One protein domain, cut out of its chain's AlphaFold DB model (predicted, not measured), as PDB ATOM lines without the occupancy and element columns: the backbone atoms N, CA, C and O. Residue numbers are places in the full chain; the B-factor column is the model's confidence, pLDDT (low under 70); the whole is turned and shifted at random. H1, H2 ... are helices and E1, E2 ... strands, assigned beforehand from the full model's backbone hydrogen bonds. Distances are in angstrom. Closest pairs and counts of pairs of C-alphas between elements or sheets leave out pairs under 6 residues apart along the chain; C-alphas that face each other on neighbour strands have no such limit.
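This is residues 5 to 125 and 200 to 232 of the 237 residues of the protein "Malonyl CoA-acyl carrier protein transacylase" of Candidatus Methanoperedenaceae archaeon GB37 (UniProt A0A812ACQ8). Four helices, H2, H5, H6 and H7, form a bundle with the long H5 at its core, and a small sheet of three strands covers one side of H6. H8 packs on H7, while the short helices H1, H3 and H4 gather at H2 and H5. The printed part has 154 residues with eight named helices and three named strands, in the order E1 H1 H2 H3 H4 H5 E2 H6 H7 H8 E3. The sheet runs E1 E2 E3, all parallel, and the class is mostly helix. The whole is compact, with a radius of gyration of the C-alphas of 14.9 A and spans of 45 by 38 by 25 A.

E1, residues 5 to 7, begins at C-alpha 5 (23.101, -16.844, 28.271). H1 is residues 19 to 24, H2 residues 26 to 39 and 19.8 A long, H3 residues 43 to 48 and H4 residues 52 to 56. H5, residues 58 to 78, is 30.1 A long and begins at C-alpha 58 (4.535, -4.358, 20.588). E2 is residues 85 to 88 and H6 residues 90 to 99, 15.1 A long. H7, residues 105 to 125, is 30.4 A long; H8, residues 200 to 211, is 16.8 A long. E3, residues 221 to 223, ends at C-alpha 223 (25.853, -6.733, 30.751).

H5 is the hub, touching five helices. It touches H7 with its residues 58 to 67 alone, at a shallow tilt of 23 degrees, opposite ways; the closest C-alphas, of Ile 59 and Ala 116, are 4.5 A apart. H2 touches H5 at a shallow tilt of 25 degrees, closest at the C-alphas of Val 28 and Ser 71, 5.4 A. H6 and H7 form a helical hairpin, closest at the C-alphas of Tyr 94 and Thr 108, 6.2 A. H6 and the sheet make two layers, a helix on one face of a sheet: H6 lies over E2 at a height over the sheet of 5.8 A and runs along the strands. H5 only grazes the sheet, with residues 65 to 73. E1, H1 to H5 and E2 make a strand-helix-strand unit, two parallel neighbour strands with helices between them along the chain. N 7 and O 87 are 2.9 A apart, and N 86 and O 221 are 2.9 A apart, both within hydrogen-bond range. H8 touches H7, closest at the C-alphas of Leu 118 and Ala 202, 5.1 A. H3 touches H2, closest at the C-alphas of Ser 36 and Met 43, 5.2 A. H1 and H2 touch only at the corner, as H4 and H5 only just do, with 3 pairs of C-alphas within 8 A. Every O i to N i+4 pair is within hydrogen-bond range in H2, H3, H4, H7 and H8, against 1 of 2 in H1, 16 of 17 in H5 and 4 of 6 in H6.

The two C-alphas farthest apart, of Lys 80 and Lys 125, are 45.4 A apart. Residues 126 to 199 are not printed, and C-alphas 125 and 200 are 11.5 A apart across the cut. The link from E1 to H1, 11 residues, is long. Mean pLDDT of the printed part is 95.6; residues 228 to 232 are under 70.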
ATOM      1  N   PHE A   5      24.445 -16.851  28.854       98.25
ATOM      2  CA  PHE A   5      23.101 -16.844  28.271       98.25
ATOM      3  C   PHE A   5      22.822 -15.469  27.675       98.25
ATOM      4  O   PHE A   5      23.045 -14.447  28.322       98.25
ATOM      5  N   VAL A   6      22.352 -15.455  26.427       97.88
ATOM      6  CA  VAL A   6      22.001 -14.228  25.712       97.88
ATOM      7  C   VAL A   6      20.535 -14.301  25.326       97.88
ATOM      8  O   VAL A   6      20.129 -15.198  24.589       97.88
ATOM      9  N   PHE A   7      19.760 -13.361  25.846       98.31
ATOM     10  CA  PHE A   7      18.319 -13.270  25.667       98.31
ATOM     11  C   PHE A   7      18.014 -12.366  24.459       98.31
ATOM     12  O   PHE A   7      18.450 -11.205  24.452       98.31
ATOM     13  N   PRO A   8      17.377 -12.875  23.390       96.69
ATOM     14  CA  PRO A   8      17.104 -12.076  22.202       96.69
ATOM     15  C   PRO A   8      16.064 -10.969  22.450       96.69
ATOM     16  O   PRO A   8      15.444 -10.855  23.498       96.69
ATOM     17  N   GLY A   9      15.931 -10.074  21.474       92.94
ATOM     18  CA  GLY A   9      14.932  -9.008  21.488       92.94
ATOM     19  C   GLY A   9      13.757  -9.302  20.557       92.94
ATOM     20  O   GLY A   9      13.649 -10.377  19.970       92.94
ATOM     21  N   GLN A  10      12.902  -8.295  20.362       90.75
ATOM     22  CA  GLN A  10      11.800  -8.353  19.396       90.75
ATOM     23  C   GLN A  10      12.305  -8.758  17.998       90.75
ATOM     24  O   GLN A  10      13.282  -8.198  17.499       90.75
ATOM     25  N   GLY A  11      11.606  -9.692  17.351       89.25
ATOM     26  CA  GLY A  11      11.950 -10.246  16.037       89.25
ATOM     27  C   GLY A  11      12.262 -11.747  16.048       89.25
ATOM     28  O   GLY A  11      12.294 -12.348  14.979       89.25
ATOM     29  N   SER A  12      12.474 -12.350  17.223       93.38
ATOM     30  CA  SER A  12      12.716 -13.792  17.396       93.38
ATOM     31  C   SER A  12      11.448 -14.620  17.632       93.38
ATOM     32  O   SER A  12      11.529 -15.845  17.687       93.38
ATOM     33  N   GLN A  13      10.286 -13.978  17.780       96.12
ATOM     34  CA  GLN A  13       9.021 -14.665  18.020       96.12
ATOM     35  C   GLN A  13       8.564 -15.485  16.813       96.12
ATOM     36  O   GLN A  13       8.826 -15.131  15.661       96.12
ATOM     37  N   TYR A  14       7.801 -16.536  17.085       97.69
ATOM     38  CA  TYR A  14       7.080 -17.324  16.094       97.69
ATOM     39  C   TYR A  14       5.846 -17.955  16.751       97.69
ATOM     40  O   TYR A  14       5.825 -18.161  17.963       97.69
ATOM     41  N   VAL A  15       4.814 -18.254  15.963       98.44
ATOM     42  CA  VAL A  15       3.621 -18.966  16.456       98.44
ATOM     43  C   VAL A  15       3.998 -20.410  16.801       98.44
ATOM     44  O   VAL A  15       4.676 -21.066  16.012       98.44
ATOM     45  N   GLY A  16       3.592 -20.880  17.980       98.38
ATOM     46  CA  GLY A  16       4.011 -22.158  18.569       98.38
ATOM     47  C   GLY A  16       5.201 -22.040  19.532       98.38
ATOM     48  O   GLY A  16       5.699 -23.046  20.036       98.38
ATOM     49  N   MET A  17       5.710 -20.829  19.799       98.31
ATOM     50  CA  MET A  17       6.845 -20.658  20.712       98.31
ATOM     51  C   MET A  17       6.476 -21.034  22.155       98.31
ATOM     52  O   MET A  17       5.506 -20.530  22.713       98.31
ATOM     53  N   GLY A  18       7.276 -21.905  22.775       97.88
ATOM     54  CA  GLY A  18       7.107 -22.334  24.169       97.88
ATOM     55  C   GLY A  18       6.068 -23.435  24.409       97.88
ATOM     56  O   GLY A  18       5.967 -23.897  25.544       97.88
ATOM     57  N   GLU A  19       5.337 -23.884  23.383       98.31
ATOM     58  CA  GLU A  19       4.295 -24.918  23.502       98.31
ATOM     59  C   GLU A  19       4.865 -26.247  24.020       98.31
ATOM     60  O   GLU A  19       4.385 -26.805  25.005       98.31
ATOM     61  N   ASP A  20       5.971 -26.705  23.437       97.44
ATOM     62  CA  ASP A  20       6.636 -27.957  23.803       97.44
ATOM     63  C   ASP A  20       7.155 -27.970  25.251       97.44
ATOM     64  O   ASP A  20       7.161 -29.014  25.913       97.44
ATOM     65  N   LEU A  21       7.596 -26.812  25.750       97.50
ATOM     66  CA  LEU A  21       7.997 -26.613  27.141       97.50
ATOM     67  C   LEU A  21       6.781 -26.586  28.066       97.50
ATOM     68  O   LEU A  21       6.805 -27.215  29.128       97.50
ATOM     69  N   TRP A  22       5.725 -25.883  27.659       98.50
ATOM     70  CA  TRP A  22       4.482 -25.764  28.410       98.50
ATOM     71  C   TRP A  22       3.802 -27.121  28.592       98.50
ATOM     72  O   TRP A  22       3.391 -27.457  29.700       98.50
ATOM     73  N   GLU A  23       3.766 -27.962  27.557       97.69
ATOM     74  CA  GLU A  23       3.205 -29.314  27.635       97.69
ATOM     75  C   GLU A  23       3.926 -30.196  28.665       97.69
ATOM     76  O   GLU A  23       3.286 -30.975  29.380       97.69
ATOM     77  N   LYS A  24       5.254 -30.058  28.765       97.12
ATOM     78  CA  LYS A  24       6.134 -30.974  29.513       97.12
ATOM     79  C   LYS A  24       6.497 -30.502  30.920       97.12
ATOM     80  O   LYS A  24       7.020 -31.301  31.697       97.12
ATOM     81  N   SER A  25       6.257 -29.237  31.263       97.69
ATOM     82  CA  SER A  25       6.711 -28.645  32.527       97.69
ATOM     83  C   SER A  25       5.596 -27.892  33.246       97.69
ATOM     84  O   SER A  25       5.131 -26.860  32.773       97.69
ATOM     85  N   SER A  26       5.210 -28.363  34.438       97.62
ATOM     86  CA  SER A  26       4.226 -27.674  35.289       97.62
ATOM     87  C   SER A  26       4.667 -26.259  35.666       97.62
ATOM     88  O   SER A  26       3.856 -25.348  35.667       97.62
ATOM     89  N   GLU A  27       5.966 -26.059  35.894       97.81
ATOM     90  CA  GLU A  27       6.544 -24.747  36.199       97.81
ATOM     91  C   GLU A  27       6.362 -23.758  35.039       97.81
ATOM     92  O   GLU A  27       6.064 -22.588  35.256       97.81
ATOM     93  N   VAL A  28       6.480 -24.230  33.794       98.69
ATOM     94  CA  VAL A  28       6.210 -23.395  32.614       98.69
ATOM     95  C   VAL A  28       4.722 -23.067  32.519       98.69
ATOM     96  O   VAL A  28       4.373 -21.939  32.183       98.69
ATOM     97  N   LYS A  29       3.830 -24.001  32.880       98.75
ATOM     98  CA  LYS A  29       2.389 -23.711  32.958       98.75
ATOM     99  C   LYS A  29       2.092 -22.607  33.970       98.75
ATOM    100  O   LYS A  29       1.339 -21.695  33.641       98.75
ATOM    101  N   ASP A  30       2.726 -22.651  35.139       98.69
ATOM    102  CA  ASP A  30       2.573 -21.630  36.180       98.69
ATOM    103  C   ASP A  30       3.097 -20.260  35.711       98.69
ATOM    104  O   ASP A  30       2.442 -19.240  35.921       98.69
ATOM    105  N   ILE A  31       4.237 -20.230  35.005       98.88
ATOM    106  CA  ILE A  31       4.795 -19.001  34.413       98.88
ATOM    107  C   ILE A  31       3.828 -18.398  33.389       98.88
ATOM    108  O   ILE A  31       3.558 -17.199  33.440       98.88
ATOM    109  N   PHE A  32       3.280 -19.211  32.481       98.88
ATOM    110  CA  PHE A  32       2.307 -18.746  31.489       98.88
ATOM    111  C   PHE A  32       1.006 -18.265  32.139       98.88
ATOM    112  O   PHE A  32       0.455 -17.249  31.713       98.88
ATOM    113  N   ALA A  33       0.519 -18.959  33.171       98.88
ATOM    114  CA  ALA A  33      -0.676 -18.559  33.907       98.88
ATOM    115  C   ALA A  33      -0.480 -17.193  34.581       98.88
ATOM    116  O   ALA A  33      -1.281 -16.284  34.370       98.88
ATOM    117  N   LEU A  34       0.633 -17.013  35.296       98.88
ATOM    118  CA  LEU A  34       0.965 -15.746  35.944       98.88
ATOM    119  C   LEU A  34       1.184 -14.617  34.928       98.88
ATOM    120  O   LEU A  34       0.736 -13.491  35.140       98.88
ATOM    121  N   ALA A  35       1.850 -14.902  33.808       98.88
ATOM    122  CA  ALA A  35       2.005 -13.943  32.719       98.88
ATOM    123  C   ALA A  35       0.654 -13.525  32.136       98.88
ATOM    124  O   ALA A  35       0.464 -12.344  31.843       98.88
ATOM    125  N   SER A  36      -0.282 -14.469  32.016       98.88
ATOM    126  CA  SER A  36      -1.615 -14.192  31.488       98.88
ATOM    127  C   SER A  36      -2.426 -13.310  32.429       98.88
ATOM    128  O   SER A  36      -3.049 -12.348  31.984       98.88
ATOM    129  N   GLU A  37      -2.353 -13.588  33.732       98.75
ATOM    130  CA  GLU A  37      -2.977 -12.780  34.779       98.75
ATOM    131  C   GLU A  37      -2.403 -11.357  34.815       98.75
ATOM    132  O   GLU A  37      -3.141 -10.389  34.669       98.75
ATOM    133  N   ILE A  38      -1.079 -11.212  34.944       98.69
ATOM    134  CA  ILE A  38      -0.422  -9.901  35.092       98.69
ATOM    135  C   ILE A  38      -0.574  -9.035  33.840       98.69
ATOM    136  O   ILE A  38      -0.669  -7.810  33.932       98.69
ATOM    137  N   CYS A  39      -0.512  -9.648  32.659       98.31
ATOM    138  CA  CYS A  39      -0.550  -8.905  31.405       98.31
ATOM    139  C   CYS A  39      -1.967  -8.714  30.865       98.31
ATOM    140  O   CYS A  39      -2.124  -7.930  29.926       98.31
ATOM    141  N   GLU A  40      -2.954  -9.403  31.445       98.25
ATOM    142  CA  GLU A  40      -4.344  -9.455  30.980       98.25
ATOM    143  C   GLU A  40      -4.438  -9.898  29.507       98.25
ATOM    144  O   GLU A  40      -5.148  -9.315  28.688       98.25
ATOM    145  N   ILE A  41      -3.655 -10.917  29.150       98.25
ATOM    146  CA  ILE A  41      -3.558 -11.489  27.801       98.25
ATOM    147  C   ILE A  41      -3.569 -13.004  27.952       98.25
ATOM    148  O   ILE A  41      -2.837 -13.534  28.776       98.25
ATOM    149  N   ASP A  42      -4.328 -13.723  27.130       98.50
ATOM    150  CA  ASP A  42      -4.201 -15.182  27.059       98.50
ATOM    151  C   ASP A  42      -2.856 -15.550  26.403       98.50
ATOM    152  O   ASP A  42      -2.742 -15.600  25.176       98.50
ATOM    153  N   MET A  43      -1.810 -15.739  27.217       98.56
ATOM    154  CA  MET A  43      -0.447 -15.963  26.718       98.56
ATOM    155  C   MET A  43      -0.305 -17.302  26.011       98.56
ATOM    156  O   MET A  43       0.475 -17.400  25.066       98.56
ATOM    157  N   VAL A  44      -1.051 -18.313  26.457       98.56
ATOM    158  CA  VAL A  44      -1.073 -19.643  25.840       98.56
ATOM    159  C   VAL A  44      -1.600 -19.508  24.420       98.56
ATOM    160  O   VAL A  44      -0.886 -19.804  23.463       98.56
ATOM    161  N   LYS A  45      -2.803 -18.952  24.271       98.56
ATOM    162  CA  LYS A  45      -3.414 -18.770  22.957       98.56
ATOM    163  C   LYS A  45      -2.578 -17.866  22.056       98.56
ATOM    164  O   LYS A  45      -2.322 -18.204  20.903       98.56
ATOM    165  N   LEU A  46      -2.113 -16.730  22.579       98.69
ATOM    166  CA  LEU A  46      -1.334 -15.768  21.805       98.69
ATOM    167  C   LEU A  46      -0.020 -16.368  21.282       98.69
ATOM    168  O   LEU A  46       0.319 -16.160  20.117       98.69
ATOM    169  N   CYS A  47       0.728 -17.086  22.126       98.62
ATOM    170  CA  CYS A  47       2.015 -17.657  21.729       98.62
ATOM    171  C   CYS A  47       1.847 -18.876  20.819       98.62
ATOM    172  O   CYS A  47       2.646 -19.048  19.899       98.62
ATOM    173  N   PHE A  48       0.846 -19.725  21.070       98.50
ATOM    174  CA  PHE A  48       0.746 -21.036  20.418       98.50
ATOM    175  C   PHE A  48      -0.100 -20.990  19.147       98.50
ATOM    176  O   PHE A  48       0.262 -21.601  18.148       98.50
ATOM    177  N   GLU A  49      -1.182 -20.211  19.148       98.25
ATOM    178  CA  GLU A  49      -2.132 -20.144  18.032       98.25
ATOM    179  C   GLU A  49      -1.960 -18.868  17.189       98.25
ATOM    180  O   GLU A  49      -2.258 -18.859  15.993       98.25
ATOM    181  N   GLY A  50      -1.449 -17.785  17.783       96.56
ATOM    182  CA  GLY A  50      -1.295 -16.496  17.109       96.56
ATOM    183  C   GLY A  50      -2.633 -15.756  16.920       96.56
ATOM    184  O   GLY A  50      -3.476 -15.779  17.818       96.56
ATOM    185  N   PRO A  51      -2.850 -15.049  15.790       97.69
ATOM    186  CA  PRO A  51      -2.025 -15.019  14.580       97.69
ATOM    187  C   PRO A  51      -0.731 -14.205  14.752       97.69
ATOM    188  O   PRO A  51      -0.588 -13.405  15.681       97.69
ATOM    189  N   MET A  52       0.224 -14.397  13.837       96.44
ATOM    190  CA  MET A  52       1.557 -13.780  13.903       96.44
ATOM    191  C   MET A  52       1.501 -12.247  13.914       96.44
ATOM    192  O   MET A  52       2.327 -11.595  14.555       96.44
ATOM    193  N   GLU A  53       0.528 -11.662  13.218       95.94
ATOM    194  CA  GLU A  53       0.295 -10.222  13.166       95.94
ATOM    195  C   GLU A  53      -0.015  -9.665  14.558       95.94
ATOM    196  O   GLU A  53       0.643  -8.719  14.988       95.94
ATOM    197  N   THR A  54      -0.948 -10.298  15.281       96.88
ATOM    198  CA  THR A  54      -1.323  -9.929  16.655       96.88
ATOM    199  C   THR A  54      -0.176 -10.182  17.627       96.88
ATOM    200  O   THR A  54       0.129  -9.319  18.451       96.88
ATOM    201  N   LEU A  55       0.509 -11.327  17.508       97.75
ATOM    202  CA  LEU A  55       1.679 -11.648  18.331       97.75
ATOM    203  C   LEU A  55       2.807 -10.626  18.150       97.75
ATOM    204  O   LEU A  55       3.532 -10.345  19.097       97.75
ATOM    205  N   THR A  56       2.957 -10.054  16.954       95.88
ATOM    206  CA  THR A  56       4.030  -9.098  16.636       95.88
ATOM    207  C   THR A  56       3.723  -7.667  17.093       95.88
ATOM    208  O   THR A  56       4.623  -6.822  17.111       95.88
ATOM    209  N   GLU A  57       2.490  -7.359  17.497       95.31
ATOM    210  CA  GLU A  57       2.179  -6.045  18.063       95.31
ATOM    211  C   GLU A  57       2.972  -5.812  19.347       95.31
ATOM    212  O   GLU A  57       3.042  -6.683  20.207       95.31
ATOM    213  N   THR A  58       3.577  -4.631  19.500       95.00
ATOM    214  CA  THR A  58       4.535  -4.358  20.588       95.00
ATOM    215  C   THR A  58       3.946  -4.660  21.963       95.00
ATOM    216  O   THR A  58       4.621  -5.259  22.800       95.00
ATOM    217  N   ILE A  59       2.679  -4.290  22.159       96.75
ATOM    218  CA  ILE A  59       1.915  -4.500  23.392       96.75
ATOM    219  C   ILE A  59       1.745  -5.984  23.780       96.75
ATOM    220  O   ILE A  59       1.633  -6.288  24.969       96.75
ATOM    221  N   ASN A  60       1.781  -6.885  22.793       98.00
ATOM    222  CA  ASN A  60       1.614  -8.333  22.931       98.00
ATOM    223  C   ASN A  60       2.967  -9.059  22.911       98.00
ATOM    224  O   ASN A  60       3.255  -9.884  23.774       98.00
ATOM    225  N   LEU A  61       3.827  -8.698  21.958       97.50
ATOM    226  CA  LEU A  61       5.117  -9.331  21.707       97.50
ATOM    227  C   LEU A  61       6.035  -9.284  22.924       97.50
ATOM    228  O   LEU A  61       6.675 -10.276  23.259       97.50
ATOM    229  N   GLN A  62       6.145  -8.121  23.564       98.25
ATOM    230  CA  GLN A  62       7.099  -7.949  24.653       98.25
ATOM    231  C   GLN A  62       6.838  -8.889  25.837       98.25
ATOM    232  O   GLN A  62       7.760  -9.614  26.215       98.25
ATOM    233  N   PRO A  63       5.620  -8.930  26.414       98.62
ATOM    234  CA  PRO A  63       5.341  -9.874  27.485       98.62
ATOM    235  C   PRO A  63       5.340 -11.333  27.004       98.62
ATOM    236  O   PRO A  63       5.829 -12.193  27.734       98.62
ATOM    237  N   ALA A  64       4.885 -11.623  25.779       98.69
ATOM    238  CA  ALA A  64       4.902 -12.979  25.226       98.69
ATOM    239  C   ALA A  64       6.330 -13.544  25.110       98.69
ATOM    240  O   ALA A  64       6.628 -14.614  25.639       98.69
ATOM    241  N   LEU A  65       7.245 -12.794  24.486       98.56
ATOM    242  CA  LEU A  65       8.630 -13.232  24.315       98.56
ATOM    243  C   LEU A  65       9.354 -13.350  25.664       98.56
ATOM    244  O   LEU A  65      10.033 -14.345  25.902       98.56
ATOM    245  N   ALA A  66       9.146 -12.397  26.580       98.81
ATOM    246  CA  ALA A  66       9.715 -12.478  27.925       98.81
ATOM    247  C   ALA A  66       9.235 -13.727  28.683       98.81
ATOM    248  O   ALA A  66      10.037 -14.390  29.336       98.81
ATOM    249  N   THR A  67       7.954 -14.088  28.560       98.88
ATOM    250  CA  THR A  67       7.377 -15.295  29.179       98.88
ATOM    251  C   THR A  67       8.070 -16.564  28.681       98.88
ATOM    252  O   THR A  67       8.452 -17.423  29.481       98.88
ATOM    253  N   VAL A  68       8.296 -16.668  27.368       98.75
ATOM    254  CA  VAL A  68       8.988 -17.811  26.752       98.75
ATOM    255  C   VAL A  68      10.455 -17.870  27.179       98.75
ATOM    256  O   VAL A  68      10.943 -18.928  27.570       98.75
ATOM    257  N   GLU A  69      11.159 -16.742  27.164       98.69
ATOM    258  CA  GLU A  69      12.568 -16.664  27.556       98.69
ATOM    259  C   GLU A  69      12.800 -17.035  29.027       98.69
ATOM    260  O   GLU A  69      13.716 -17.799  29.345       98.69
ATOM    261  N   ILE A  70      11.933 -16.554  29.920       98.81
ATOM    262  CA  ILE A  70      11.902 -16.933  31.337       98.81
ATOM    263  C   ILE A  70      11.646 -18.438  31.476       98.81
ATOM    264  O   ILE A  70      12.349 -19.111  32.228       98.81
ATOM    265  N   SER A  71      10.690 -18.984  30.720       98.69
ATOM    266  CA  SER A  71      10.353 -20.414  30.743       98.69
ATOM    267  C   SER A  71      11.532 -21.296  30.319       98.69
ATOM    268  O   SER A  71      11.829 -22.300  30.971       98.69
ATOM    269  N   ILE A  72      12.252 -20.902  29.264       98.44
ATOM    270  CA  ILE A  72      13.478 -21.578  28.815       98.44
ATOM    271  C   ILE A  72      14.538 -21.533  29.923       98.44
ATOM    272  O   ILE A  72      15.128 -22.565  30.256       98.44
ATOM    273  N   PHE A  73      14.763 -20.361  30.523       98.44
ATOM    274  CA  PHE A  73      15.728 -20.204  31.608       98.44
ATOM    275  C   PHE A  73      15.385 -21.070  32.830       98.44
ATOM    276  O   PHE A  73      16.280 -21.721  33.376       98.44
ATOM    277  N   SER A  74      14.114 -21.132  33.234       97.88
ATOM    278  CA  SER A  74      13.656 -21.981  34.340       97.88
ATOM    279  C   SER A  74      13.911 -23.464  34.060       97.88
ATOM    280  O   SER A  74      14.497 -24.163  34.890       97.88
ATOM    281  N   CYS A  75      13.589 -23.939  32.852       97.75
ATOM    282  CA  CYS A  75      13.865 -25.315  32.435       97.75
ATOM    283  C   CYS A  75      15.366 -25.657  32.472       97.75
ATOM    284  O   CYS A  75      15.747 -26.708  32.995       97.75
ATOM    285  N   LEU A  76      16.230 -24.770  31.964       97.12
ATOM    286  CA  LEU A  76      17.688 -24.953  32.004       97.12
ATOM    287  C   LEU A  76      18.220 -24.959  33.444       97.12
ATOM    288  O   LEU A  76      18.999 -25.840  33.822       97.12
ATOM    289  N   SER A  77      17.749 -24.025  34.271       95.25
ATOM    290  CA  SER A  77      18.160 -23.893  35.671       95.25
ATOM    291  C   SER A  77      17.767 -25.112  36.501       95.25
ATOM    292  O   SER A  77      18.573 -25.613  37.287       95.25
ATOM    293  N   ARG A  78      16.574 -25.672  36.265       95.06
ATOM    294  CA  ARG A  78      16.117 -26.926  36.883       95.06
ATOM    295  C   ARG A  78      17.022 -28.111  36.541       95.06
ATOM    296  O   ARG A  78      17.238 -28.984  37.381       95.06
ATOM    297  N   GLN A  79      17.596 -28.127  35.338       95.31
ATOM    298  CA  GLN A  79      18.598 -29.115  34.922       95.31
ATOM    299  C   GLN A  79      20.023 -28.781  35.393       95.31
ATOM    300  O   GLN A  79      20.973 -29.468  35.021       95.31
ATOM    301  N   LYS A  80      20.190 -27.756  36.241       95.44
ATOM    302  CA  LYS A  80      21.481 -27.259  36.744       95.44
ATOM    303  C   LYS A  80      22.404 -26.725  35.639       95.44
ATOM    304  O   LYS A  80      23.618 -26.650  35.832       95.44
ATOM    305  N   ILE A  81      21.840 -26.323  34.500       96.31
ATOM    306  CA  ILE A  81      22.560 -25.631  33.429       96.31
ATOM    307  C   ILE A  81      22.473 -24.132  33.723       96.31
ATOM    308  O   ILE A  81      21.493 -23.475  33.378       96.31
ATOM    309  N   LEU A  82      23.491 -23.603  34.405       96.00
ATOM    310  CA  LEU A  82      23.503 -22.228  34.912       96.00
ATOM    311  C   LEU A  82      24.501 -21.340  34.147       96.00
ATOM    312  O   LEU A  82      25.626 -21.778  33.865       96.00
ATOM    313  N   PRO A  83      24.135 -20.084  33.831       97.00
ATOM    314  CA  PRO A  83      25.047 -19.145  33.201       97.00
ATOM    315  C   PRO A  83      26.055 -18.590  34.210       97.00
ATOM    316  O   PRO A  83      25.769 -18.413  35.389       97.00
ATOM    317  N   HIS A  84      27.246 -18.267  33.717       96.25
ATOM    318  CA  HIS A  84      28.239 -17.485  34.458       96.25
ATOM    319  C   HIS A  84      28.027 -15.984  34.247       96.25
ATOM    320  O   HIS A  84      28.381 -15.181  35.104       96.25
ATOM    321  N   THR A  85      27.462 -15.618  33.095       96.31
ATOM    322  CA  THR A  85      27.072 -14.251  32.770       96.31
ATOM    323  C   THR A  85      25.825 -14.251  31.894       96.31
ATOM    324  O   THR A  85      25.575 -15.213  31.161       96.31
ATOM    325  N   VAL A  86      25.053 -13.173  31.971       97.50
ATOM    326  CA  VAL A  86      23.857 -12.961  31.165       97.50
ATOM    327  C   VAL A  86      23.901 -11.612  30.457       97.50
ATOM    328  O   VAL A  86      24.467 -10.636  30.950       97.50
ATOM    329  N   ALA A  87      23.285 -11.553  29.288       96.81
ATOM    330  CA  ALA A  87      23.041 -10.317  28.561       96.81
ATOM    331  C   ALA A  87      21.714 -10.442  27.820       96.81
ATOM    332  O   ALA A  87      21.286 -11.547  27.496       96.81
ATOM    333  N   GLY A  88      21.077  -9.321  27.514       96.88
ATOM    334  CA  GLY A  88      19.848  -9.325  26.738       96.88
ATOM    335  C   GLY A  88      19.828  -8.202  25.722       96.88
ATOM    336  O   GLY A  88      20.318  -7.113  26.005       96.88
ATOM    337  N   HIS A  89      19.278  -8.451  24.536       96.00
ATOM    338  CA  HIS A  89      19.163  -7.434  23.494       96.00
ATOM    339  C   HIS A  89      17.852  -6.666  23.651       96.00
ATOM    340  O   HIS A  89      16.773  -7.212  23.427       96.00
ATOM    341  N   SER A  90      17.937  -5.387  24.033       95.75
ATOM    342  CA  SER A  90      16.766  -4.525  24.253       95.75
ATOM    343  C   SER A  90      15.743  -5.165  25.208       95.75
ATOM    344  O   SER A  90      15.966  -5.188  26.415       95.75
ATOM    345  N   LEU A  91      14.640  -5.716  24.692       97.38
ATOM    346  CA  LEU A  91      13.638  -6.443  25.476       97.38
ATOM    347  C   LEU A  91      14.233  -7.629  26.255       97.38
ATOM    348  O   LEU A  91      13.842  -7.840  27.401       97.38
ATOM    349  N   GLY A  92      15.190  -8.359  25.677       98.06
ATOM    350  CA  GLY A  92      15.810  -9.511  26.337       98.06
ATOM    351  C   GLY A  92      16.547  -9.147  27.632       98.06
ATOM    352  O   GLY A  92      16.869 -10.019  28.438       98.06
ATOM    353  N   GLU A  93      16.822  -7.859  27.885       97.62
ATOM    354  CA  GLU A  93      17.435  -7.426  29.145       97.62
ATOM    355  C   GLU A  93      16.544  -7.737  30.352       97.62
ATOM    356  O   GLU A  93      17.071  -8.045  31.414       97.62
ATOM    357  N   TYR A  94      15.214  -7.726  30.216       98.31
ATOM    358  CA  TYR A  94      14.322  -7.998  31.351       98.31
ATOM    359  C   TYR A  94      14.340  -9.476  31.775       98.31
ATOM    360  O   TYR A  94      14.540  -9.736  32.963       98.31
ATOM    361  N   PRO A  95      14.252 -10.459  30.856       98.56
ATOM    362  CA  PRO A  95      14.550 -11.853  31.183       98.56
ATOM    363  C   PRO A  95      15.984 -12.073  31.686       98.56
ATOM    364  O   PRO A  95      16.185 -12.862  32.605       98.56
ATOM    365  N   ALA A  96      16.977 -11.330  31.180       98.25
ATOM    366  CA  ALA A  96      18.339 -11.382  31.721       98.25
ATOM    367  C   ALA A  96      18.418 -10.858  33.171       98.25
ATOM    368  O   ALA A  96      19.107 -11.446  34.003       98.25
ATOM    369  N   LEU A  97      17.689  -9.787  33.503       98.00
ATOM    370  CA  LEU A  97      17.573  -9.254  34.865       98.00
ATOM    371  C   LEU A  97      16.894 -10.256  35.803       98.00
ATOM    372  O   LEU A  97      17.345 -10.420  36.937       98.00
ATOM    373  N   PHE A  98      15.855 -10.949  35.331       98.50
ATOM    374  CA  PHE A  98      15.247 -12.068  36.052       98.50
ATOM    375  C   PHE A  98      16.259 -13.192  36.298       98.50
ATOM    376  O   PHE A  98      16.466 -13.600  37.439       98.50
ATOM    377  N   ALA A  99      16.962 -13.634  35.251       98.31
ATOM    378  CA  ALA A  99      17.967 -14.689  35.341       98.31
ATOM    379  C   ALA A  99      19.128 -14.334  36.288       98.31
ATOM    380  O   ALA A  99      19.662 -15.203  36.974       98.31
ATOM    381  N   ALA A 100      19.499 -13.052  36.365       97.44
ATOM    382  CA  ALA A 100      20.499 -12.541  37.300       97.44
ATOM    383  C   ALA A 100      19.968 -12.335  38.733       97.44
ATOM    384  O   ALA A 100      20.730 -11.897  39.597       97.44
ATOM    385  N   GLY A 101      18.689 -12.606  39.002       97.38
ATOM    386  CA  GLY A 101      18.053 -12.412  40.309       97.38
ATOM    387  C   GLY A 101      17.764 -10.950  40.668       97.38
ATOM    388  O   GLY A 101      17.423 -10.660  41.813       97.38
ATOM    389  N   VAL A 102      17.899 -10.021  39.715       97.69
ATOM    390  CA  VAL A 102      17.649  -8.586  39.931       97.69
ATOM    391  C   VAL A 102      16.155  -8.307  40.056       97.69
ATOM    392  O   VAL A 102      15.747  -7.532  40.920       97.69
ATOM    393  N   LEU A 103      15.342  -8.949  39.218       98.25
ATOM    394  CA  LEU A 103      13.886  -8.847  39.242       98.25
ATOM    395  C   LEU A 103      13.269 -10.189  39.635       98.25
ATOM    396  O   LEU A 103      13.762 -11.246  39.251       98.25
ATOM    397  N   SER A 104      12.157 -10.148  40.372       98.44
ATOM    398  CA  SER A 104      11.295 -11.323  40.531       98.44
ATOM    399  C   SER A 104      10.548 -11.616  39.226       98.44
ATOM    400  O   SER A 104      10.442 -10.743  38.360       98.44
ATOM    401  N   LEU A 105       9.986 -12.820  39.093       98.62
ATOM    402  CA  LEU A 105       9.138 -13.179  37.952       98.62
ATOM    403  C   LEU A 105       7.984 -12.180  37.779       98.62
ATOM    404  O   LEU A 105       7.832 -11.574  36.721       98.62
ATOM    405  N   GLU A 106       7.232 -11.948  38.855       98.69
ATOM    406  CA  GLU A 106       6.093 -11.027  38.880       98.69
ATOM    407  C   GLU A 106       6.492  -9.604  38.459       98.69
ATOM    408  O   GLU A 106       5.854  -9.004  37.595       98.69
ATOM    409  N   ASN A 107       7.583  -9.069  39.017       98.56
ATOM    410  CA  ASN A 107       8.049  -7.731  38.659       98.56
ATOM    411  C   ASN A 107       8.556  -7.674  37.221       98.56
ATOM    412  O   ASN A 107       8.315  -6.683  36.541       98.56
ATOM    413  N   THR A 108       9.213  -8.727  36.733       98.75
ATOM    414  CA  THR A 108       9.660  -8.795  35.338       98.75
ATOM    415  C   THR A 108       8.464  -8.700  34.398       98.75
ATOM    416  O   THR A 108       8.476  -7.856  33.506       98.75
ATOM    417  N   LEU A 109       7.403  -9.474  34.654       98.81
ATOM    418  CA  LEU A 109       6.162  -9.462  33.873       98.81
ATOM    419  C   LEU A 109       5.461  -8.094  33.920       98.81
ATOM    420  O   LEU A 109       5.113  -7.544  32.872       98.81
ATOM    421  N   LYS A 110       5.338  -7.479  35.106       98.75
ATOM    422  CA  LYS A 110       4.781  -6.119  35.258       98.75
ATOM    423  C   LYS A 110       5.589  -5.079  34.478       98.75
ATOM    424  O   LYS A 110       5.020  -4.225  33.797       98.75
ATOM    425  N   VAL A 111       6.916  -5.158  34.557       98.69
ATOM    426  CA  VAL A 111       7.835  -4.234  33.884       98.69
ATOM    427  C   VAL A 111       7.740  -4.359  32.370       98.69
ATOM    428  O   VAL A 111       7.557  -3.341  31.698       98.69
ATOM    429  N   VAL A 112       7.810  -5.572  31.814       98.44
ATOM    430  CA  VAL A 112       7.706  -5.757  30.357       98.44
ATOM    431  C   VAL A 112       6.322  -5.373  29.845       98.44
ATOM    432  O   VAL A 112       6.231  -4.729  28.804       98.44
ATOM    433  N   ARG A 113       5.251  -5.661  30.600       98.56
ATOM    434  CA  ARG A 113       3.892  -5.230  30.254       98.56
ATOM    435  C   ARG A 113       3.789  -3.712  30.187       98.56
ATOM    436  O   ARG A 113       3.327  -3.173  29.181       98.56
ATOM    437  N   ARG A 114       4.253  -3.012  31.227       98.62
ATOM    438  CA  ARG A 114       4.181  -1.549  31.276       98.62
ATOM    439  C   ARG A 114       5.036  -0.902  30.190       98.62
ATOM    440  O   ARG A 114       4.596   0.053  29.553       98.62
ATOM    441  N   ARG A 115       6.229  -1.443  29.936       98.06
ATOM    442  CA  ARG A 115       7.088  -1.014  28.826       98.06
ATOM    443  C   ARG A 115       6.372  -1.148  27.484       98.06
ATOM    444  O   ARG A 115       6.402  -0.215  26.687       98.06
ATOM    445  N   ALA A 116       5.727  -2.287  27.247       97.56
ATOM    446  CA  ALA A 116       5.027  -2.579  26.004       97.56
ATOM    447  C   ALA A 116       3.898  -1.576  25.728       97.56
ATOM    448  O   ALA A 116       3.807  -1.057  24.618       97.56
ATOM    449  N   GLN A 117       3.096  -1.260  26.754       98.06
ATOM    450  CA  GLN A 117       2.038  -0.245  26.690       98.06
ATOM    451  C   GLN A 117       2.606   1.131  26.330       98.06
ATOM    452  O   GLN A 117       2.215   1.720  25.329       98.06
ATOM    453  N   LEU A 118       3.601   1.603  27.088       97.88
ATOM    454  CA  LEU A 118       4.188   2.929  26.885       97.88
ATOM    455  C   LEU A 118       4.871   3.067  25.518       97.88
ATOM    456  O   LEU A 118       4.799   4.118  24.888       97.88
ATOM    457  N   MET A 119       5.533   2.011  25.038       96.19
ATOM    458  CA  MET A 119       6.126   2.007  23.699       96.19
ATOM    459  C   MET A 119       5.061   2.015  22.601       96.19
ATOM    460  O   MET A 119       5.228   2.730  21.613       96.19
ATOM    461  N   GLN A 120       3.977   1.254  22.762       95.25
ATOM    462  CA  GLN A 120       2.852   1.253  21.829       95.25
ATOM    463  C   GLN A 120       2.208   2.648  21.747       95.25
ATOM    464  O   GLN A 120       2.113   3.204  20.654       95.25
ATOM    465  N   GLU A 121       1.892   3.259  22.892       95.81
ATOM    466  CA  GLU A 121       1.358   4.627  22.987       95.81
ATOM    467  C   GLU A 121       2.300   5.659  22.338       95.81
ATOM    468  O   GLU A 121       1.866   6.548  21.604       95.81
ATOM    469  N   ALA A 122       3.615   5.532  22.562       95.12
ATOM    470  CA  ALA A 122       4.600   6.420  21.948       95.12
ATOM    471  C   ALA A 122       4.639   6.289  20.420       95.12
ATOM    472  O   ALA A 122       4.738   7.304  19.736       95.12
ATOM    473  N   ALA A 123       4.536   5.073  19.876       93.94
ATOM    474  CA  ALA A 123       4.483   4.864  18.429       93.94
ATOM    475  C   ALA A 123       3.187   5.396  17.800       93.94
ATOM    476  O   ALA A 123       3.210   5.863  16.664       93.94
ATOM    477  N   GLU A 124       2.071   5.362  18.527       93.94
ATOM    478  CA  GLU A 124       0.800   5.945  18.080       93.94
ATOM    479  C   GLU A 124       0.855   7.478  18.062       93.94
ATOM    480  O   GLU A 124       0.396   8.107  17.108       93.94
ATOM    481  N   LYS A 125       1.473   8.088  19.080       93.94
ATOM    482  CA  LYS A 125       1.638   9.545  19.180       93.94
ATOM    483  C   LYS A 125       2.707  10.090  18.227       93.94
ATOM    484  O   LYS A 125       2.544  11.167  17.651       93.94
ATOM    485  N   LYS A 200      10.936   9.411  24.128       93.81
ATOM    486  CA  LYS A 200      11.319  10.157  25.337       93.81
ATOM    487  C   LYS A 200      10.179  10.275  26.354       93.81
ATOM    488  O   LYS A 200      10.411  10.102  27.548       93.81
ATOM    489  N   ASP A 201       8.953  10.512  25.897       93.06
ATOM    490  CA  ASP A 201       7.782  10.588  26.783       93.06
ATOM    491  C   ASP A 201       7.530   9.241  27.480       93.06
ATOM    492  O   ASP A 201       7.318   9.191  28.695       93.06
ATOM    493  N   ALA A 202       7.645   8.136  26.732       95.56
ATOM    494  CA  ALA A 202       7.572   6.786  27.285       95.56
ATOM    495  C   ALA A 202       8.690   6.525  28.300       95.56
ATOM    496  O   ALA A 202       8.420   5.940  29.343       95.56
ATOM    497  N   GLN A 203       9.914   6.999  28.046       94.69
ATOM    498  CA  GLN A 203      11.025   6.869  28.988       94.69
ATOM    499  C   GLN A 203      10.713   7.542  30.333       94.69
ATOM    500  O   GLN A 203      10.934   6.936  31.379       94.69
ATOM    501  N   VAL A 204      10.180   8.769  30.327       95.94
ATOM    502  CA  VAL A 204       9.855   9.502  31.565       95.94
ATOM    503  C   VAL A 204       8.802   8.750  32.380       95.94
ATOM    504  O   VAL A 204       8.993   8.521  33.575       95.94
ATOM    505  N   MET A 205       7.719   8.316  31.730       97.12
ATOM    506  CA  MET A 205       6.654   7.555  32.390       97.12
ATOM    507  C   MET A 205       7.142   6.193  32.889       97.12
ATOM    508  O   MET A 205       6.763   5.750  33.974       97.12
ATOM    509  N   PHE A 206       7.999   5.532  32.115       97.56
ATOM    510  CA  PHE A 206       8.535   4.229  32.472       97.56
ATOM    511  C   PHE A 206       9.503   4.320  33.647       97.56
ATOM    512  O   PHE A 206       9.429   3.494  34.552       97.56
ATOM    513  N   LYS A 207      10.348   5.356  33.699       96.25
ATOM    514  CA  LYS A 207      11.217   5.601  34.851       96.25
ATOM    515  C   LYS A 207      10.399   5.780  36.133       96.25
ATOM    516  O   LYS A 207      10.718   5.147  37.133       96.25
ATOM    517  N   ALA A 208       9.351   6.607  36.094       96.44
ATOM    518  CA  ALA A 208       8.486   6.822  37.253       96.44
ATOM    519  C   ALA A 208       7.867   5.504  37.746       96.44
ATOM    520  O   ALA A 208       7.893   5.221  38.935       96.44
ATOM    521  N   PHE A 209       7.401   4.653  36.826       97.56
ATOM    522  CA  PHE A 209       6.916   3.315  37.163       97.56
ATOM    523  C   PHE A 209       8.011   2.419  37.770       97.56
ATOM    524  O   PHE A 209       7.769   1.711  38.744       97.56
ATOM    525  N   LEU A 210       9.224   2.438  37.208       96.88
ATOM    526  CA  LEU A 210      10.332   1.627  37.708       96.88
ATOM    527  C   LEU A 210      10.762   2.027  39.118       96.88
ATOM    528  O   LEU A 210      11.256   1.162  39.839       96.88
ATOM    529  N   ASP A 211      10.604   3.288  39.528       95.88
ATOM    530  CA  ASP A 211      11.010   3.765  40.856       95.88
ATOM    531  C   ASP A 211      10.334   2.958  41.987       95.88
ATOM    532  O   ASP A 211      11.006   2.651  42.977       95.88
ATOM    533  N   ASP A 212       9.127   2.434  41.754       95.75
ATOM    534  CA  ASP A 212       8.375   1.588  42.696       95.75
ATOM    535  C   ASP A 212       8.679   0.080  42.592       95.75
ATOM    536  O   ASP A 212       8.264  -0.706  43.443       95.75
ATOM    537  N   ILE A 213       9.428  -0.359  41.575       97.81
ATOM    538  CA  ILE A 213       9.765  -1.776  41.381       97.81
ATOM    539  C   ILE A 213      11.026  -2.147  42.177       97.81
ATOM    540  O   ILE A 213      12.080  -1.547  41.961       97.81
ATOM    541  N   PRO A 214      11.005  -3.151  43.067       95.88
ATOM    542  CA  PRO A 214      12.212  -3.614  43.750       95.88
ATOM    543  C   PRO A 214      13.242  -4.202  42.775       95.88
ATOM    544  O   PRO A 214      12.924  -5.101  41.998       95.88
ATOM    545  N   PHE A 215      14.481  -3.703  42.839       96.06
ATOM    546  CA  PHE A 215      15.636  -4.244  42.115       96.06
ATOM    547  C   PHE A 215      16.645  -4.764  43.138       96.06
ATOM    548  O   PHE A 215      17.112  -4.005  43.989       96.06
ATOM    549  N   ASN A 216      17.004  -6.038  43.038       95.44
ATOM    550  CA  ASN A 216      18.008  -6.654  43.897       95.44
ATOM    551  C   ASN A 216      19.410  -6.561  43.272       95.44
ATOM    552  O   ASN A 216      19.543  -6.443  42.050       95.44
ATOM    553  N   PRO A 217      20.482  -6.648  44.076       94.38
ATOM    554  CA  PRO A 217      21.822  -6.849  43.542       94.38
ATOM    555  C   PRO A 217      21.896  -8.136  42.695       94.38
ATOM    556  O   PRO A 217      21.370  -9.166  43.125       94.38
ATOM    557  N   PRO A 218      22.549  -8.109  41.520       94.38
ATOM    558  CA  PRO A 218      22.679  -9.274  40.660       94.38
ATOM    559  C   PRO A 218      23.490 -10.378  41.341       94.38
ATOM    560  O   PRO A 218      24.556 -10.132  41.908       94.38
ATOM    561  N   GLN A 219      22.999 -11.608  41.231       95.12
ATOM    562  CA  GLN A 219      23.675 -12.828  41.682       95.12
ATOM    563  C   GLN A 219      24.583 -13.419  40.592       95.12
ATOM    564  O   GLN A 219      25.497 -14.186  40.891       95.12
ATOM    565  N   ILE A 220      24.341 -13.042  39.333       93.94
ATOM    566  CA  ILE A 220      25.100 -13.442  38.143       93.94
ATOM    567  C   ILE A 220      25.574 -12.171  37.436       93.94
ATOM    568  O   ILE A 220      24.854 -11.173  37.407       93.94
ATOM    569  N   GLU A 221      26.778 -12.181  36.865       94.50
ATOM    570  CA  GLU A 221      27.279 -11.031  36.109       94.50
ATOM    571  C   GLU A 221      26.344 -10.697  34.935       94.50
ATOM    572  O   GLU A 221      26.052 -11.566  34.116       94.50
ATOM    573  N   ILE A 222      25.924  -9.434  34.829       94.12
ATOM    574  CA  ILE A 222      25.039  -8.942  33.769       94.12
ATOM    575  C   ILE A 222      25.676  -7.787  32.987       94.12
ATOM    576  O   ILE A 222      26.272  -6.869  33.564       94.12
ATOM    577  N   PHE A 223      25.520  -7.828  31.663       93.38
ATOM    578  CA  PHE A 223      25.853  -6.733  30.751       93.38
ATOM    579  C   PHE A 223      24.589  -5.956  30.372       93.38
ATOM    580  O   PHE A 223      23.602  -6.548  29.942       93.38
ATOM    581  N   PHE A 224      24.637  -4.631  30.527       91.75
ATOM    582  CA  PHE A 224      23.508  -3.733  30.270       91.75
ATOM    583  C   PHE A 224      23.619  -3.098  28.880       91.75
ATOM    584  O   PHE A 224      24.705  -2.706  28.457       91.75
ATOM    585  N   ASN A 225      22.492  -2.904  28.196       92.06
ATOM    586  CA  ASN A 225      22.446  -2.288  26.866       92.06
ATOM    587  C   ASN A 225      22.935  -0.829  26.868       92.06
ATOM    588  O   ASN A 225      23.555  -0.379  25.907       92.06
ATOM    589  N   THR A 226      22.647  -0.073  27.932       85.50
ATOM    590  CA  THR A 226      22.946   1.371  28.020       85.50
ATOM    591  C   THR A 226      24.326   1.685  28.597       85.50
ATOM    592  O   THR A 226      24.800   2.812  28.465       85.50
ATOM    593  N   TYR A 227      24.994   0.708  29.221       73.38
ATOM    594  CA  TYR A 227      26.309   0.889  29.835       73.38
ATOM    595  C   TYR A 227      27.180  -0.348  29.620       73.38
ATOM    596  O   TYR A 227      26.883  -1.425  30.129       73.38
ATOM    597  N   CYS A 228      28.316  -0.159  28.953       61.88
ATOM    598  CA  CYS A 228      29.429  -1.104  28.947       61.88
ATOM    599  C   CYS A 228      30.589  -0.452  29.725       61.88
ATOM    600  O   CYS A 228      30.909   0.700  29.412       61.88
ATOM    601  N   PRO A 229      31.201  -1.091  30.749       65.69
ATOM    602  CA  PRO A 229      31.212  -2.531  31.070       65.69
ATOM    603  C   PRO A 229      30.174  -2.990  32.122       65.69
ATOM    604  O   PRO A 229      29.389  -2.182  32.624       65.69
ATOM    605  N   SER A 230      30.191  -4.296  32.448       59.22
ATOM    606  CA  SER A 230      29.337  -4.949  33.456       59.22
ATOM    607  C   SER A 230      29.348  -4.204  34.798       59.22
ATOM    608  O   SER A 230      30.361  -3.639  35.225       59.22
ATOM    609  N   ARG A 231      28.196  -4.157  35.481       59.34
ATOM    610  CA  ARG A 231      28.053  -3.463  36.772       59.34
ATOM    611  C   ARG A 231      27.566  -4.405  37.859       59.34
ATOM    612  O   ARG A 231      26.664  -5.204  37.649       59.34
ATOM    613  N   LYS A 232      28.107  -4.212  39.065       56.47
ATOM    614  CA  LYS A 232      27.661  -4.894  40.292       56.47
ATOM    615  C   LYS A 232      26.337  -4.354  40.849       56.47
ATOM    616  O   LYS A 232      25.760  -4.992  41.717       56.47
TER     617      LYS A 232